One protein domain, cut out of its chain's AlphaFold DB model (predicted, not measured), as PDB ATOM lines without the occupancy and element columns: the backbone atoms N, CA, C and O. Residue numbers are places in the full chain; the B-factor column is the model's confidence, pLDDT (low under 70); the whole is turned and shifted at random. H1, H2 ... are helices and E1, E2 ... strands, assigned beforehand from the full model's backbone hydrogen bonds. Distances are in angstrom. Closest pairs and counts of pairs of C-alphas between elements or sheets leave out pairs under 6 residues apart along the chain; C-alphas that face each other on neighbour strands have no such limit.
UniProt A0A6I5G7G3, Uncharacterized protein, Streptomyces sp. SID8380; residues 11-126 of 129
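What this domain is: This is residues 11 to 126 of the 129 residues of an uncharacterized protein of Streptomyces sp. SID8380 (UniProt A0A6I5G7G3). One long helix, H3, runs through the middle, with a small three-stranded sheet on one side of it and a helical hairpin, H5 and H6, on another, where H5 crosses H3 steeply. The short helices H1 and H2 lie toward the first end of H3, and the short H4 lies by its last end. The 116 printed residues hold three named strands and then six named helices, in the order E1 E2 E3 H1 H2 H3 H4 H5 H6; the sheet is mixed, in the order E1 E3 E2, and the class is mostly helix. The whole is compact, with a radius of gyration of the C-alphas of 13.9 A and spans of 40 by 30 by 28 A.

Where its parts are: E1 is residues 11 to 13, beginning at C-alpha 11 (-29.868, -6.489, -50.807). E2 is residues 22 to 25, 10.0 A long, and E3 is residues 30 to 33, 9.5 A. H1, residues 35 to 43, measures 12.0 A; H2 is residues 45 to 50. H3, residues 56 to 76, begins at C-alpha 56 (-33.096, -22.698, -46.014) and measures 30.1 A. H4 is residues 78 to 82. H5, residues 88 to 102, measures 22.0 A, and H6, residues 108 to 124, measures 24.5 A, ending at C-alpha 124 (-9.662, -24.534, -40.428).

How they stand to each other: E1 and E3 are parallel, with N 12 and O 31 at 2.9 A. E2 and E3 form an antiparallel hairpin, with N 25 and O 30 at 2.8 A. H3 is on one face of this sheet, two layers, one of helix and one of strands, at a height over the sheet of 8.9 A. It lies over E3 and E2 and runs along the strands, at 18 degrees to E2 on the local plane; the closest C-alphas of H3 and E2 are those of Glu 67 and Tyr 24, 5.4 A apart. H1 only grazes the sheet, with residues 35 to 38. H1 and H2 are close but not clearly touching, with C-alphas 41 and 47 closest at 6.8 A. H3, with residues 65 to 73 alone, touches H5; the closest C-alphas, those of Gly 69 and Ala 95, are 4.0 A apart. The two run opposite ways at a steep tilt of 69 degrees, only just short of about perpendicular. H5 and H6 form a helical hairpin, opposite ways at a shallow tilt of 11 degrees, with C-alphas 96 and 115 closest at 6.7 A. H4 is close to H3 but not clearly touching, with C-alphas 81 and 74 closest at 5.7 A. Every O i to N i+4 pair is within hydrogen-bond range in H1, H2, H3, H4 and H6, and 9 of 11 are in H5.

The domain as a whole: The two C-alphas farthest apart, those of Gln 45 and Gln 79, are 40.5 A apart. The printed part has no cut and no long link. The mean pLDDT of the printed part is 87.6; residues 18 to 19 and 80 to 86 are under 70.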
ATOM      1  N   LEU A  11     -30.132  -5.065 -50.621       91.44
ATOM      2  CA  LEU A  11     -29.868  -6.489 -50.807       91.44
ATOM      3  C   LEU A  11     -29.966  -6.834 -52.292       91.44
ATOM      4  O   LEU A  11     -31.036  -6.701 -52.888       91.44
ATOM      5  N   ILE A  12     -28.867  -7.322 -52.865       94.06
ATOM      6  CA  ILE A  12     -28.777  -7.716 -54.273       94.06
ATOM      7  C   ILE A  12     -28.497  -9.213 -54.371       94.06
ATOM      8  O   ILE A  12     -27.636  -9.760 -53.684       94.06
ATOM      9  N   ILE A  13     -29.238  -9.885 -55.252       91.31
ATOM     10  CA  ILE A  13     -28.998 -11.286 -55.597       91.31
ATOM     11  C   ILE A  13     -28.111 -11.321 -56.833       91.31
ATOM     12  O   ILE A  13     -28.555 -10.979 -57.928       91.31
ATOM     13  N   GLU A  14     -26.879 -11.779 -56.667       90.75
ATOM     14  CA  GLU A  14     -25.933 -11.936 -57.764       90.75
ATOM     15  C   GLU A  14     -24.911 -13.028 -57.464       90.75
ATOM     16  O   GLU A  14     -24.781 -13.500 -56.335       90.75
ATOM     17  N   LYS A  15     -24.197 -13.463 -58.502       85.06
ATOM     18  CA  LYS A  15     -23.114 -14.425 -58.331       85.06
ATOM     19  C   LYS A  15     -21.904 -13.710 -57.740       85.06
ATOM     20  O   LYS A  15     -21.389 -12.784 -58.362       85.06
ATOM     21  N   ILE A  16     -21.425 -14.178 -56.594       83.38
ATOM     22  CA  ILE A  16     -20.260 -13.594 -55.925       83.38
ATOM     23  C   ILE A  16     -19.011 -14.349 -56.393       83.38
ATOM     24  O   ILE A  16     -18.991 -15.580 -56.470       83.38
ATOM     25  N   ASN A  17     -17.948 -13.624 -56.748       70.19
ATOM     26  CA  ASN A  17     -16.664 -14.245 -57.064       70.19
ATOM     27  C   ASN A  17     -15.988 -14.680 -55.759       70.19
ATOM     28  O   ASN A  17     -15.402 -13.855 -55.071       70.19
ATOM     29  N   GLY A  18     -16.055 -15.967 -55.417       69.62
ATOM     30  CA  GLY A  18     -15.429 -16.477 -54.196       69.62
ATOM     31  C   GLY A  18     -16.105 -17.727 -53.646       69.62
ATOM     32  O   GLY A  18     -16.795 -18.446 -54.371       69.62
ATOM     33  N   ARG A  19     -15.860 -18.004 -52.361       69.31
ATOM     34  CA  ARG A  19     -16.525 -19.077 -51.597       69.31
ATOM     35  C   ARG A  19     -17.614 -18.549 -50.658       69.31
ATOM     36  O   ARG A  19     -18.274 -19.357 -50.006       69.31
ATOM     37  N   ASP A  20     -17.790 -17.235 -50.601       80.00
ATOM     38  CA  ASP A  20     -18.679 -16.588 -49.647       80.00
ATOM     39  C   ASP A  20     -20.144 -16.847 -49.995       80.00
ATOM     40  O   ASP A  20     -20.543 -16.914 -51.161       80.00
ATOM     41  N   LEU A  21     -20.952 -17.029 -48.955       86.81
ATOM     42  CA  LEU A  21     -22.392 -17.249 -49.082       86.81
ATOM     43  C   LEU A  21     -23.127 -15.920 -49.292       86.81
ATOM     44  O   LEU A  21     -24.043 -15.827 -50.111       86.81
ATOM     45  N   MET A  22     -22.717 -14.907 -48.533       92.31
ATOM     46  CA  MET A  22     -23.135 -13.515 -48.631       92.31
ATOM     47  C   MET A  22     -21.929 -12.628 -48.312       92.31
ATOM     48  O   MET A  22     -20.945 -13.113 -47.758       92.31
ATOM     49  N   ASN A  23     -21.994 -11.360 -48.706       91.50
ATOM     50  CA  ASN A  23     -20.969 -10.378 -48.373       91.50
ATOM     51  C   ASN A  23     -21.586  -8.979 -48.293       91.50
ATOM     52  O   ASN A  23     -22.322  -8.573 -49.198       91.50
ATOM     53  N   TYR A  24     -21.271  -8.247 -47.231       92.06
ATOM     54  CA  TYR A  24     -21.530  -6.821 -47.120       92.06
ATOM     55  C   TYR A  24     -20.385  -5.993 -47.710       92.06
ATOM     56  O   TYR A  24     -19.247  -6.042 -47.239       92.06
ATOM     57  N   ASP A  25     -20.728  -5.152 -48.682       90.00
ATOM     58  CA  ASP A  25     -19.844  -4.139 -49.239       90.00
ATOM     59  C   ASP A  25     -20.060  -2.795 -48.527       90.00
ATOM     60  O   ASP A  25     -21.144  -2.204 -48.632       90.00
ATOM     61  N   PRO A  26     -19.048  -2.298 -47.797       87.88
ATOM     62  CA  PRO A  26     -19.148  -1.049 -47.055       87.88
ATOM     63  C   PRO A  26     -19.200   0.207 -47.934       87.88
ATOM     64  O   PRO A  26     -19.809   1.195 -47.509       87.88
ATOM     65  N   ASP A  27     -18.595   0.184 -49.123       87.00
ATOM     66  CA  ASP A  27     -18.500   1.349 -50.007       87.00
ATOM     67  C   ASP A  27     -19.845   1.616 -50.683       87.00
ATOM     68  O   ASP A  27     -20.320   2.756 -50.733       87.00
ATOM     69  N   GLU A  28     -20.500   0.548 -51.139       89.25
ATOM     70  CA  GLU A  28     -21.805   0.626 -51.799       89.25
ATOM     71  C   GLU A  28     -22.982   0.467 -50.822       89.25
ATOM     72  O   GLU A  28     -24.117   0.814 -51.151       89.25
ATOM     73  N   LYS A  29     -22.722  -0.011 -49.597       90.38
ATOM     74  CA  LYS A  29     -23.730  -0.376 -48.583       90.38
ATOM     75  C   LYS A  29     -24.706  -1.442 -49.082       90.38
ATOM     76  O   LYS A  29     -25.913  -1.366 -48.828       90.38
ATOM     77  N   ILE A  30     -24.174  -2.453 -49.761       93.31
ATOM     78  CA  ILE A  30     -24.945  -3.532 -50.384       93.31
ATOM     79  C   ILE A  30     -24.592  -4.861 -49.726       93.31
ATOM     80  O   ILE A  30     -23.423  -5.201 -49.585       93.31
ATOM     81  N   ILE A  31     -25.609  -5.642 -49.371       94.19
ATOM     82  CA  ILE A  31     -25.474  -7.064 -49.063       94.19
ATOM     83  C   ILE A  31     -25.685  -7.843 -50.356       94.19
ATOM     84  O   ILE A  31     -26.780  -7.858 -50.924       94.19
ATOM     85  N   ARG A  32     -24.635  -8.517 -50.809       94.38
ATOM     86  CA  ARG A  32     -24.664  -9.401 -51.972       94.38
ATOM     87  C   ARG A  32     -24.977 -10.818 -51.528       94.38
ATOM     88  O   ARG A  32     -24.428 -11.299 -50.539       94.38
ATOM     89  N   VAL A  33     -25.848 -11.496 -52.270       92.88
ATOM     90  CA  VAL A  33     -26.316 -12.847 -51.944       92.88
ATOM     91  C   VAL A  33     -26.151 -13.787 -53.134       92.88
ATOM     92  O   VAL A  33     -26.886 -13.668 -54.118       92.88
ATOM     93  N   ASP A  34     -25.291 -14.802 -52.998       91.56
ATOM     94  CA  ASP A  34     -25.184 -15.883 -53.981       91.56
ATOM     95  C   ASP A  34     -26.091 -17.060 -53.601       91.56
ATOM     96  O   ASP A  34     -25.723 -18.011 -52.900       91.56
ATOM     97  N   THR A  35     -27.325 -17.020 -54.100       86.88
ATOM     98  CA  THR A  35     -28.306 -18.085 -53.832       86.88
ATOM     99  C   THR A  35     -27.886 -19.463 -54.358       86.88
ATOM    100  O   THR A  35     -28.334 -20.475 -53.814       86.88
ATOM    101  N   GLY A  36     -27.025 -19.529 -55.380       86.94
ATOM    102  CA  GLY A  36     -26.547 -20.785 -55.954       86.94
ATOM    103  C   GLY A  36     -25.564 -21.485 -55.022       86.94
ATOM    104  O   GLY A  36     -25.733 -22.669 -54.716       86.94
ATOM    105  N   VAL A  37     -24.582 -20.739 -54.509       86.06
ATOM    106  CA  VAL A  37     -23.603 -21.246 -53.533       86.06
ATOM    107  C   VAL A  37     -24.291 -21.607 -52.215       86.06
ATOM    108  O   VAL A  37     -24.006 -22.667 -51.646       86.06
ATOM    109  N   ILE A  38     -25.263 -20.806 -51.764       87.75
ATOM    110  CA  ILE A  38     -26.065 -21.116 -50.569       87.75
ATOM    111  C   ILE A  38     -26.838 -22.425 -50.747       87.75
ATOM    112  O   ILE A  38     -26.775 -23.297 -49.879       87.75
ATOM    113  N   ALA A  39     -27.543 -22.604 -51.868       86.81
ATOM    114  CA  ALA A  39     -28.312 -23.819 -52.125       86.81
ATOM    115  C   ALA A  39     -27.420 -25.070 -52.204       86.81
ATOM    116  O   ALA A  39     -27.797 -26.130 -51.689       86.81
ATOM    117  N   ALA A  40     -26.231 -24.946 -52.802       86.81
ATOM    118  CA  ALA A  40     -25.251 -26.026 -52.871       86.81
ATOM    119  C   ALA A  40     -24.747 -26.427 -51.473       86.81
ATOM    120  O   ALA A  40     -24.776 -27.610 -51.127       86.81
ATOM    121  N   ASN A  41     -24.370 -25.449 -50.640       82.69
ATOM    122  CA  ASN A  41     -23.911 -25.690 -49.268       82.69
ATOM    123  C   ASN A  41     -25.019 -26.268 -48.378       82.69
ATOM    124  O   ASN A  41     -24.799 -27.258 -47.683       82.69
ATOM    125  N   PHE A  42     -26.233 -25.718 -48.455       85.38
ATOM    126  CA  PHE A  42     -27.399 -26.212 -47.714       85.38
ATOM    127  C   PHE A  42     -27.746 -27.669 -48.063       85.38
ATOM    128  O   PHE A  42     -28.198 -28.453 -47.224       85.38
ATOM    129  N   SER A  43     -27.525 -28.053 -49.321       84.06
ATOM    130  CA  SER A  43     -27.794 -29.407 -49.803       84.06
ATOM    131  C   SER A  43     -26.714 -30.416 -49.408       84.06
ATOM    132  O   SER A  43     -26.985 -31.622 -49.446       84.06
ATOM    133  N   ALA A  44     -25.526 -29.955 -49.001       84.94
ATOM    134  CA  ALA A  44     -24.412 -30.816 -48.632       84.94
ATOM    135  C   ALA A  44     -24.730 -31.668 -47.393       84.94
ATOM    136  O   ALA A  44     -25.334 -31.214 -46.418       84.94
ATOM    137  N   GLN A  45     -24.282 -32.926 -47.405       78.81
ATOM    138  CA  GLN A  45     -24.527 -33.859 -46.302       78.81
ATOM    139  C   GLN A  45     -23.942 -33.352 -44.976       78.81
ATOM    140  O   GLN A  45     -24.604 -33.447 -43.945       78.81
ATOM    141  N   GLY A  46     -22.741 -32.763 -45.010       81.56
ATOM    142  CA  GLY A  46     -22.092 -32.196 -43.825       81.56
ATOM    143  C   GLY A  46     -22.926 -31.098 -43.160       81.56
ATOM    144  O   GLY A  46     -23.080 -31.103 -41.941       81.56
ATOM    145  N   TYR A  47     -23.553 -30.227 -43.957       83.25
ATOM    146  CA  TYR A  47     -24.424 -29.171 -43.445       83.25
ATOM    147  C   TYR A  47     -25.643 -29.744 -42.711       83.25
ATOM    148  O   TYR A  47     -25.928 -29.355 -41.581       83.25
ATOM    149  N   LYS A  48     -26.337 -30.718 -43.315       83.25
ATOM    150  CA  LYS A  48     -27.538 -31.335 -42.717       83.25
ATOM    151  C   LYS A  48     -27.241 -32.054 -41.399       83.25
ATOM    152  O   LYS A  48     -28.094 -32.076 -40.516       83.25
ATOM    153  N   VAL A  49     -26.045 -32.631 -41.267       84.50
ATOM    154  CA  VAL A  49     -25.573 -33.256 -40.022       84.50
ATOM    155  C   VAL A  49     -25.251 -32.198 -38.964       84.50
ATOM    156  O   VAL A  49     -25.641 -32.355 -37.807       84.50
ATOM    157  N   ALA A  50     -24.580 -31.108 -39.346       84.12
ATOM    158  CA  ALA A  50     -24.235 -30.025 -38.428       84.12
ATOM    159  C   ALA A  50     -25.473 -29.246 -37.948       84.12
ATOM    160  O   ALA A  50     -25.564 -28.910 -36.767       84.12
ATOM    161  N   HIS A  51     -26.465 -29.026 -38.815       87.44
ATOM    162  CA  HIS A  51     -27.652 -28.202 -38.550       87.44
ATOM    163  C   HIS A  51     -28.963 -28.963 -38.831       87.44
ATOM    164  O   HIS A  51     -29.716 -28.601 -39.741       87.44
ATOM    165  N   PRO A  52     -29.271 -30.023 -38.061       85.38
ATOM    166  CA  PRO A  52     -30.470 -30.818 -38.293       85.38
ATOM    167  C   PRO A  52     -31.727 -29.972 -38.064       85.38
ATOM    168  O   PRO A  52     -31.906 -29.390 -36.997       85.38
ATOM    169  N   GLY A  53     -32.606 -29.918 -39.066       85.56
ATOM    170  CA  GLY A  53     -33.880 -29.196 -38.989       85.56
ATOM    171  C   GLY A  53     -33.807 -27.694 -39.291       85.56
ATOM    172  O   GLY A  53     -34.857 -27.055 -39.348       85.56
ATOM    173  N   LEU A  54     -32.619 -27.132 -39.549       90.69
ATOM    174  CA  LEU A  54     -32.501 -25.745 -39.994       90.69
ATOM    175  C   LEU A  54     -33.011 -25.627 -41.438       90.69
ATOM    176  O   LEU A  54     -32.521 -26.301 -42.342       90.69
ATOM    177  N   SER A  55     -34.030 -24.796 -41.661       91.88
ATOM    178  CA  SER A  55     -34.580 -24.570 -43.003       91.88
ATOM    179  C   SER A  55     -33.724 -23.586 -43.804       91.88
ATOM    180  O   SER A  55     -33.070 -22.718 -43.228       91.88
ATOM    181  N   LEU A  56     -33.792 -23.649 -45.139       90.06
ATOM    182  CA  LEU A  56     -33.096 -22.698 -46.014       90.06
ATOM    183  C   LEU A  56     -33.503 -21.246 -45.720       90.06
ATOM    184  O   LEU A  56     -32.659 -20.358 -45.685       90.06
ATOM    185  N   ARG A  57     -34.789 -21.001 -45.444       91.31
ATOM    186  CA  ARG A  57     -35.286 -19.672 -45.063       91.31
ATOM    187  C   ARG A  57     -34.623 -19.164 -43.781       91.31
ATOM    188  O   ARG A  57     -34.255 -17.993 -43.705       91.31
ATOM    189  N   ASN A  58     -34.481 -20.030 -42.781       92.88
ATOM    190  CA  ASN A  58     -33.854 -19.664 -41.515       92.88
ATOM    191  C   ASN A  58     -32.347 -19.454 -41.692       92.88
ATOM    192  O   ASN A  58     -31.820 -18.500 -41.135       92.88
ATOM    193  N   LEU A  59     -31.678 -20.265 -42.522       92.50
ATOM    194  CA  LEU A  59     -30.283 -20.029 -42.900       92.50
ATOM    195  C   LEU A  59     -30.111 -18.651 -43.551       92.50
ATOM    196  O   LEU A  59     -29.276 -17.877 -43.104       92.50
ATOM    197  N   LEU A  60     -30.926 -18.316 -44.557       92.88
ATOM    198  CA  LEU A  60     -30.887 -16.998 -45.202       92.88
ATOM    199  C   LEU A  60     -31.106 -15.866 -44.193       92.88
ATOM    200  O   LEU A  60     -30.413 -14.861 -44.241       92.88
ATOM    201  N   THR A  61     -32.037 -16.049 -43.254       93.44
ATOM    202  CA  THR A  61     -32.302 -15.068 -42.187       93.44
ATOM    203  C   THR A  61     -31.082 -14.880 -41.280       93.44
ATOM    204  O   THR A  61     -30.753 -13.751 -40.927       93.44
ATOM    205  N   ILE A  62     -30.396 -15.971 -40.924       95.44
ATOM    206  CA  ILE A  62     -29.165 -15.951 -40.123       95.44
ATOM    207  C   ILE A  62     -28.034 -15.240 -40.873       95.44
ATOM    208  O   ILE A  62     -27.396 -14.366 -40.295       95.44
ATOM    209  N   LEU A  63     -27.815 -15.584 -42.145       94.94
ATOM    210  CA  LEU A  63     -26.768 -14.983 -42.973       94.94
ATOM    211  C   LEU A  63     -27.009 -13.482 -43.172       94.94
ATOM    212  O   LEU A  63     -26.124 -12.687 -42.892       94.94
ATOM    213  N   ILE A  64     -28.231 -13.070 -43.527       94.81
ATOM    214  CA  ILE A  64     -28.571 -11.644 -43.664       94.81
ATOM    215  C   ILE A  64     -28.328 -10.899 -42.349       94.81
ATOM    216  O   ILE A  64     -27.784  -9.802 -42.362       94.81
ATOM    217  N   ALA A  65     -28.706 -11.474 -41.204       95.69
ATOM    218  CA  ALA A  65     -28.470 -10.827 -39.917       95.69
ATOM    219  C   ALA A  65     -26.974 -10.622 -39.627       95.69
ATOM    220  O   ALA A  65     -26.612  -9.588 -39.073       95.69
ATOM    221  N   HIS A  66     -26.117 -11.569 -40.017       97.00
ATOM    222  CA  HIS A  66     -24.665 -11.431 -39.910       97.00
ATOM    223  C   HIS A  66     -24.123 -10.296 -40.795       97.00
ATOM    224  O   HIS A  66     -23.413  -9.432 -40.286       97.00
ATOM    225  N   GLU A  67     -24.551 -10.211 -42.056       95.88
ATOM    226  CA  GLU A  67     -24.145  -9.123 -42.964       95.88
ATOM    227  C   GLU A  67     -24.650  -7.747 -42.504       95.88
ATOM    228  O   GLU A  67     -23.935  -6.746 -42.554       95.88
ATOM    229  N   VAL A  68     -25.865  -7.683 -41.951       95.44
ATOM    230  CA  VAL A  68     -26.354  -6.472 -41.272       95.44
ATOM    231  C   VAL A  68     -25.472  -6.134 -40.063       95.44
ATOM    232  O   VAL A  68     -25.282  -4.963 -39.738       95.44
ATOM    233  N   GLY A  69     -24.900  -7.133 -39.397       95.38
ATOM    234  CA  GLY A  69     -23.902  -6.939 -38.352       95.38
ATOM    235  C   GLY A  69     -22.637  -6.233 -38.846       95.38
ATOM    236  O   GLY A  69     -22.159  -5.331 -38.151       95.38
ATOM    237  N   HIS A  70     -22.140  -6.579 -40.040       94.19
ATOM    238  CA  HIS A  70     -21.044  -5.857 -40.700       94.19
ATOM    239  C   HIS A  70     -21.437  -4.414 -41.029       94.19
ATOM    240  O   HIS A  70     -20.693  -3.485 -40.708       94.19
ATOM    241  N   HIS A  71     -22.639  -4.202 -41.575       94.06
ATOM    242  CA  HIS A  71     -23.169  -2.861 -41.842       94.06
ATOM    243  C   HIS A  71     -23.229  -1.981 -40.583       94.06
ATOM    244  O   HIS A  71     -22.838  -0.812 -40.598       94.06
ATOM    245  N   GLU A  72     -23.712  -2.536 -39.474       92.44
ATOM    246  CA  GLU A  72     -23.785  -1.833 -38.195       92.44
ATOM    247  C   GLU A  72     -22.404  -1.498 -37.636       92.44
ATOM    248  O   GLU A  72     -22.199  -0.369 -37.188       92.44
ATOM    249  N   ASP A  73     -21.457  -2.443 -37.674       90.69
ATOM    250  CA  ASP A  73     -20.099  -2.191 -37.183       90.69
ATOM    251  C   ASP A  73     -19.397  -1.119 -38.022       90.69
ATOM    252  O   ASP A  73     -18.778  -0.213 -37.465       90.69
ATOM    253  N   PHE A  74     -19.578  -1.147 -39.346       90.38
ATOM    254  CA  PHE A  74     -19.065  -0.119 -40.247       90.38
ATOM    255  C   PHE A  74     -19.608   1.278 -39.906       90.38
ATOM    256  O   PHE A  74     -18.842   2.236 -39.797       90.38
ATOM    257  N   ASN A  75     -20.920   1.406 -39.680       87.88
ATOM    258  CA  ASN A  75     -21.540   2.699 -39.375       87.88
ATOM    259  C   ASN A  75     -21.188   3.227 -37.975       87.88
ATOM    260  O   ASN A  75     -21.086   4.440 -37.789       87.88
ATOM    261  N   GLN A  76     -21.050   2.347 -36.979       86.31
ATOM    262  CA  GLN A  76     -20.807   2.748 -35.589       86.31
ATOM    263  C   GLN A  76     -19.316   2.914 -35.277       86.31
ATOM    264  O   GLN A  76     -18.946   3.779 -34.486       86.31
ATOM    265  N   ASN A  77     -18.459   2.105 -35.905       81.12
ATOM    266  CA  ASN A  77     -17.049   1.967 -35.560       81.12
ATOM    267  C   ASN A  77     -16.128   2.051 -36.793       81.12
ATOM    268  O   ASN A  77     -15.128   1.330 -36.864       81.12
ATOM    269  N   LEU A  78     -16.428   2.963 -37.729       80.12
ATOM    270  CA  LEU A  78     -15.734   3.140 -39.016       80.12
ATOM    271  C   LEU A  78     -14.201   3.082 -38.922       80.12
ATOM    272  O   LEU A  78     -13.562   2.364 -39.686       80.12
ATOM    273  N   GLN A  79     -13.598   3.795 -37.963       71.06
ATOM    274  CA  GLN A  79     -12.140   3.787 -37.787       71.06
ATOM    275  C   GLN A  79     -11.584   2.400 -37.445       71.06
ATOM    276  O   GLN A  79     -10.515   2.054 -37.930       71.06
ATOM    277  N   SER A  80     -12.292   1.614 -36.629       68.25
ATOM    278  CA  SER A  80     -11.863   0.252 -36.285       68.25
ATOM    279  C   SER A  80     -12.191  -0.764 -37.377       68.25
ATOM    280  O   SER A  80     -11.549  -1.801 -37.454       68.25
ATOM    281  N   TYR A  81     -13.183  -0.476 -38.220       69.75
ATOM    282  CA  TYR A  81     -13.533  -1.330 -39.351       69.75
ATOM    283  C   TYR A  81     -12.482  -1.230 -40.467       69.75
ATOM    284  O   TYR A  81     -12.132  -2.227 -41.085       69.75
ATOM    285  N   LEU A  82     -11.958  -0.020 -40.699       69.56
ATOM    286  CA  LEU A  82     -11.008   0.282 -41.776       69.56
ATOM    287  C   LEU A  82      -9.534   0.263 -41.347       69.56
ATOM    288  O   LEU A  82      -8.655   0.435 -42.190       69.56
ATOM    289  N   SER A  83      -9.231   0.122 -40.055       66.94
ATOM    290  CA  SER A  83      -7.844   0.153 -39.588       66.94
ATOM    291  C   SER A  83      -7.068  -1.069 -40.071       66.94
ATOM    292  O   SER A  83      -7.431  -2.205 -39.757       66.94
ATOM    293  N   GLU A  84      -5.954  -0.821 -40.763       54.34
ATOM    294  CA  GLU A  84      -4.958  -1.843 -41.077       54.34
ATOM    295  C   GLU A  84      -4.533  -2.571 -39.789       54.34
ATOM    296  O   GLU A  84      -4.150  -1.946 -38.799       54.34
ATOM    297  N   GLY A  85      -4.624  -3.903 -39.792       55.22
ATOM    298  CA  GLY A  85      -4.213  -4.743 -38.664       55.22
ATOM    299  C   GLY A  85      -5.319  -5.145 -37.685       55.22
ATOM    300  O   GLY A  85      -5.030  -5.878 -36.738       55.22
ATOM    301  N   VAL A  86      -6.582  -4.747 -37.893       62.53
ATOM    302  CA  VAL A  86      -7.683  -5.440 -37.206       62.53
ATOM    303  C   VAL A  86      -7.781  -6.852 -37.761       62.53
ATOM    304  O   VAL A  86      -7.966  -7.057 -38.958       62.53
ATOM    305  N   ALA A  87      -7.632  -7.834 -36.872       77.12
ATOM    306  CA  ALA A  87      -7.748  -9.232 -37.242       77.12
ATOM    307  C   ALA A  87      -9.138  -9.477 -37.842       77.12
ATOM    308  O   ALA A  87     -10.146  -9.149 -37.210       77.12
ATOM    309  N   ILE A  88      -9.195 -10.103 -39.020       82.00
ATOM    310  CA  ILE A  88     -10.443 -10.496 -39.697       82.00
ATOM    311  C   ILE A  88     -11.373 -11.228 -38.717       82.00
ATOM    312  O   ILE A  88     -12.563 -10.944 -38.635       82.00
ATOM    313  N   LYS A  89     -10.801 -12.068 -37.845       86.25
ATOM    314  CA  LYS A  89     -11.510 -12.752 -36.754       86.25
ATOM    315  C   LYS A  89     -12.300 -11.809 -35.842       86.25
ATOM    316  O   LYS A  89     -13.403 -12.146 -35.423       86.25
ATOM    317  N   THR A  90     -11.759 -10.638 -35.514       88.25
ATOM    318  CA  THR A  90     -12.449  -9.637 -34.691       88.25
ATOM    319  C   THR A  90     -13.627  -9.015 -35.434       88.25
ATOM    320  O   THR A  90     -14.681  -8.851 -34.820       88.25
ATOM    321  N   LEU A  91     -13.477  -8.705 -36.726       88.44
ATOM    322  CA  LEU A  91     -14.572  -8.175 -37.552       88.44
ATOM    323  C   LEU A  91     -15.719  -9.184 -37.641       88.44
ATOM    324  O   LEU A  91     -16.858  -8.843 -37.334       88.44
ATOM    325  N   GLU A  92     -15.402 -10.445 -37.934       91.69
ATOM    326  CA  GLU A  92     -16.383 -11.532 -37.995       91.69
ATOM    327  C   GLU A  92     -17.131 -11.704 -36.666       91.69
ATOM    328  O   GLU A  92     -18.361 -11.756 -36.625       91.69
ATOM    329  N   ILE A  93     -16.409 -11.750 -35.539       93.12
ATOM    330  CA  ILE A  93     -17.026 -11.890 -34.211       93.12
ATOM    331  C   ILE A  93     -17.986 -10.733 -33.923       93.12
ATOM    332  O   ILE A  93     -19.109 -10.987 -33.474       93.12
ATOM    333  N   LYS A  94     -17.574  -9.492 -34.206       93.06
ATOM    334  CA  LYS A  94     -18.415  -8.305 -34.017       93.06
ATOM    335  C   LYS A  94     -19.641  -8.327 -34.918       93.06
ATOM    336  O   LYS A  94     -20.733  -8.028 -34.444       93.06
ATOM    337  N   ALA A  95     -19.500  -8.723 -36.180       94.25
ATOM    338  CA  ALA A  95     -20.633  -8.860 -37.085       94.25
ATOM    339  C   ALA A  95     -21.645  -9.883 -36.555       94.25
ATOM    340  O   ALA A  95     -22.840  -9.598 -36.474       94.25
ATOM    341  N   TRP A  96     -21.185 -11.038 -36.063       96.44
ATOM    342  CA  TRP A  96     -22.063 -12.003 -35.399       96.44
ATOM    343  C   TRP A  96     -22.739 -11.445 -34.133       96.44
ATOM    344  O   TRP A  96     -23.909 -11.740 -33.882       96.44
ATOM    345  N   GLU A  97     -22.036 -10.664 -33.314       95.88
ATOM    346  CA  GLU A  97     -22.598 -10.040 -32.105       95.88
ATOM    347  C   GLU A  97     -23.640  -8.968 -32.441       95.88
ATOM    348  O   GLU A  97     -24.752  -8.992 -31.907       95.88
ATOM    349  N   ASN A  98     -23.320  -8.087 -33.386       95.44
ATOM    350  CA  ASN A  98     -24.209  -7.037 -33.866       95.44
ATOM    351  C   ASN A  98     -25.425  -7.612 -34.591       95.44
ATOM    352  O   ASN A  98     -26.528  -7.108 -34.404       95.44
ATOM    353  N   GLY A  99     -25.259  -8.684 -35.368       96.12
ATOM    354  CA  GLY A  99     -26.342  -9.347 -36.089       96.12
ATOM    355  C   GLY A  99     -27.381 -10.005 -35.176       96.12
ATOM    356  O   GLY A  99     -28.572 -10.044 -35.496       96.12
ATOM    357  N   PHE A 100     -26.977 -10.441 -33.978       96.88
ATOM    358  CA  PHE A 100     -27.844 -11.170 -33.046       96.88
ATOM    359  C   PHE A 100     -29.101 -10.382 -32.635       96.88
ATOM    360  O   PHE A 100     -30.145 -10.978 -32.359       96.88
ATOM    361  N   LYS A 101     -29.045  -9.040 -32.634       93.69
ATOM    362  CA  LYS A 101     -30.198  -8.181 -32.292       93.69
ATOM    363  C   LYS A 101     -31.329  -8.226 -33.328       93.69
ATOM    364  O   LYS A 101     -32.469  -7.877 -33.003       93.69
ATOM    365  N   TYR A 102     -31.034  -8.670 -34.549       92.94
ATOM    366  CA  TYR A 102     -31.987  -8.759 -35.658       92.94
ATOM    367  C   TYR A 102     -32.668 -10.127 -35.768       92.94
ATOM    368  O   TYR A 102     -33.561 -10.309 -36.594       92.94
ATOM    369  N   ILE A 103     -32.299 -11.079 -34.909       93.69
ATOM    370  CA  ILE A 103     -32.830 -12.440 -34.913       93.69
ATOM    371  C   ILE A 103     -33.985 -12.586 -33.915       93.69
ATOM    372  O   ILE A 103     -33.963 -12.050 -32.804       93.69
ATOM    373  N   THR A 104     -35.015 -13.332 -34.313       91.94
ATOM    374  CA  THR A 104     -36.159 -13.671 -33.461       91.94
ATOM    375  C   THR A 104     -35.784 -14.715 -32.408       91.94
ATOM    376  O   THR A 104     -34.875 -15.517 -32.605       91.94
ATOM    377  N   ASP A 105     -36.482 -14.720 -31.267       93.38
ATOM    378  CA  ASP A 105     -36.121 -15.577 -30.125       93.38
ATOM    379  C   ASP A 105     -36.067 -17.075 -30.466       93.38
ATOM    380  O   ASP A 105     -35.203 -17.788 -29.959       93.38
ATOM    381  N   ASP A 106     -36.939 -17.536 -31.362       93.25
ATOM    382  CA  ASP A 106     -36.997 -18.914 -31.850       93.25
ATOM    383  C   ASP A 106     -35.779 -19.321 -32.694       93.25
ATOM    384  O   ASP A 106     -35.436 -20.499 -32.731       93.25
ATOM    385  N   LEU A 107     -35.083 -18.362 -33.315       95.12
ATOM    386  CA  LEU A 107     -33.901 -18.605 -34.149       95.12
ATOM    387  C   LEU A 107     -32.569 -18.366 -33.430       95.12
ATOM    388  O   LEU A 107     -31.521 -18.749 -33.948       95.12
ATOM    389  N   LYS A 108     -32.569 -17.779 -32.226       95.38
ATOM    390  CA  LYS A 108     -31.332 -17.437 -31.496       95.38
ATOM    391  C   LYS A 108     -30.407 -18.632 -31.274       95.38
ATOM    392  O   LYS A 108     -29.192 -18.495 -31.394       95.38
ATOM    393  N   LYS A 109     -30.967 -19.803 -30.958       94.62
ATOM    394  CA  LYS A 109     -30.178 -21.025 -30.744       94.62
ATOM    395  C   LYS A 109     -29.481 -21.476 -32.030       94.62
ATOM    396  O   LYS A 109     -28.298 -21.807 -31.992       94.62
ATOM    397  N   ASP A 110     -30.203 -21.470 -33.147       95.25
ATOM    398  CA  ASP A 110     -29.653 -21.856 -34.447       95.25
ATOM    399  C   ASP A 110     -28.604 -20.854 -34.924       95.25
ATOM    400  O   ASP A 110     -27.561 -21.261 -35.427       95.25
ATOM    401  N   TYR A 111     -28.832 -19.560 -34.684       96.25
ATOM    402  CA  TYR A 111     -27.873 -18.498 -34.974       96.25
ATOM    403  C   TYR A 111     -26.543 -18.700 -34.237       96.25
ATOM    404  O   TYR A 111     -25.489 -18.695 -34.867       96.25
ATOM    405  N   LEU A 112     -26.573 -18.931 -32.918       96.00
ATOM    406  CA  LEU A 112     -25.354 -19.144 -32.127       96.00
ATOM    407  C   LEU A 112     -24.598 -20.403 -32.566       96.00
ATOM    408  O   LEU A 112     -23.382 -20.369 -32.735       96.00
ATOM    409  N   LYS A 113     -25.321 -21.493 -32.832       93.88
ATOM    410  CA  LYS A 113     -24.717 -22.727 -33.341       93.88
ATOM    411  C   LYS A 113     -24.101 -22.535 -34.734       93.88
ATOM    412  O   LYS A 113     -23.052 -23.106 -35.040       93.88
ATOM    413  N   PHE A 114     -24.759 -21.762 -35.596       93.06
ATOM    414  CA  PHE A 114     -24.251 -21.458 -36.928       93.06
ATOM    415  C   PHE A 114     -23.008 -20.563 -36.866       93.06
ATOM    416  O   PHE A 114     -22.025 -20.891 -37.522       93.06
ATOM    417  N   LYS A 115     -22.993 -19.539 -35.997       94.69
ATOM    418  CA  LYS A 115     -21.800 -18.731 -35.682       94.69
ATOM    419  C   LYS A 115     -20.609 -19.618 -35.319       94.69
ATOM    420  O   LYS A 115     -19.553 -19.500 -35.927       94.69
ATOM    421  N   GLU A 116     -20.772 -20.523 -34.354       93.25
ATOM    422  CA  GLU A 116     -19.692 -21.427 -33.922       93.25
ATOM    423  C   GLU A 116     -19.173 -22.289 -35.078       93.25
ATOM    424  O   GLU A 116     -17.966 -22.433 -35.266       93.25
ATOM    425  N   THR A 117     -20.090 -22.823 -35.888       90.06
ATOM    426  CA  THR A 117     -19.732 -23.655 -37.041       90.06
ATOM    427  C   THR A 117     -18.999 -22.846 -38.112       90.06
ATOM    428  O   THR A 117     -18.006 -23.328 -38.649       90.06
ATOM    429  N   SER A 118     -19.453 -21.626 -38.408       89.44
ATOM    430  CA  SER A 118     -18.836 -20.709 -39.374       89.44
ATOM    431  C   SER A 118     -17.430 -20.286 -38.931       89.44
ATOM    432  O   SER A 118     -16.481 -20.464 -39.689       89.44
ATOM    433  N   LEU A 119     -17.255 -19.860 -37.676       90.50
ATOM    434  CA  LEU A 119     -15.942 -19.465 -37.149       90.50
ATOM    435  C   LEU A 119     -14.933 -20.624 -37.159       90.50
ATOM    436  O   LEU A 119     -13.768 -20.420 -37.494       90.50
ATOM    437  N   ALA A 120     -15.379 -21.847 -36.850       87.75
ATOM    438  CA  ALA A 120     -14.533 -23.036 -36.941       87.75
ATOM    439  C   ALA A 120     -14.144 -23.381 -38.393       87.75
ATOM    440  O   ALA A 120     -13.058 -23.910 -38.630       87.75
ATOM    441  N   HIS A 121     -15.013 -23.094 -39.371       85.31
ATOM    442  CA  HIS A 121     -14.684 -23.244 -40.792       85.31
ATOM    443  C   HIS A 121     -13.607 -22.247 -41.220       85.31
ATOM    444  O   HIS A 121     -12.624 -22.663 -41.822       85.31
ATOM    445  N   TYR A 122     -13.759 -20.969 -40.861       84.62
ATOM    446  CA  TYR A 122     -12.770 -19.933 -41.167       84.62
ATOM    447  C   TYR A 122     -11.390 -20.261 -40.590       84.62
ATOM    448  O   TYR A 122     -10.388 -20.163 -41.291       84.62
ATOM    449  N   GLU A 123     -11.339 -20.727 -39.340       85.19
ATOM    450  CA  GLU A 123     -10.084 -21.116 -38.692       85.19
ATOM    451  C   GLU A 123      -9.424 -22.324 -39.368       85.19
ATOM    452  O   GLU A 123      -8.222 -22.319 -39.614       85.19
ATOM    453  N   ARG A 124     -10.199 -23.351 -39.737       83.50
ATOM    454  CA  ARG A 124      -9.662 -24.534 -40.428       83.50
ATOM    455  C   ARG A 124      -9.146 -24.213 -41.830       83.50
ATOM    456  O   ARG A 124      -8.175 -24.822 -42.274       83.50
ATOM    457  N   ASP A 125      -9.818 -23.309 -42.530       79.44
ATOM    458  CA  ASP A 125      -9.497 -22.966 -43.912       79.44
ATOM    459  C   ASP A 125      -8.389 -21.889 -44.000       79.44
ATOM    460  O   ASP A 125      -8.032 -21.479 -45.103       79.44
ATOM    461  N   GLY A 126      -7.821 -21.463 -42.859       75.50
ATOM    462  CA  GLY A 126      -6.747 -20.466 -42.788       75.50
ATOM    463  C   GLY A 126      -7.207 -19.052 -43.145       75.50
ATOM    464  O   GLY A 126      -6.397 -18.222 -43.528       75.50
TER     465      GLY A 126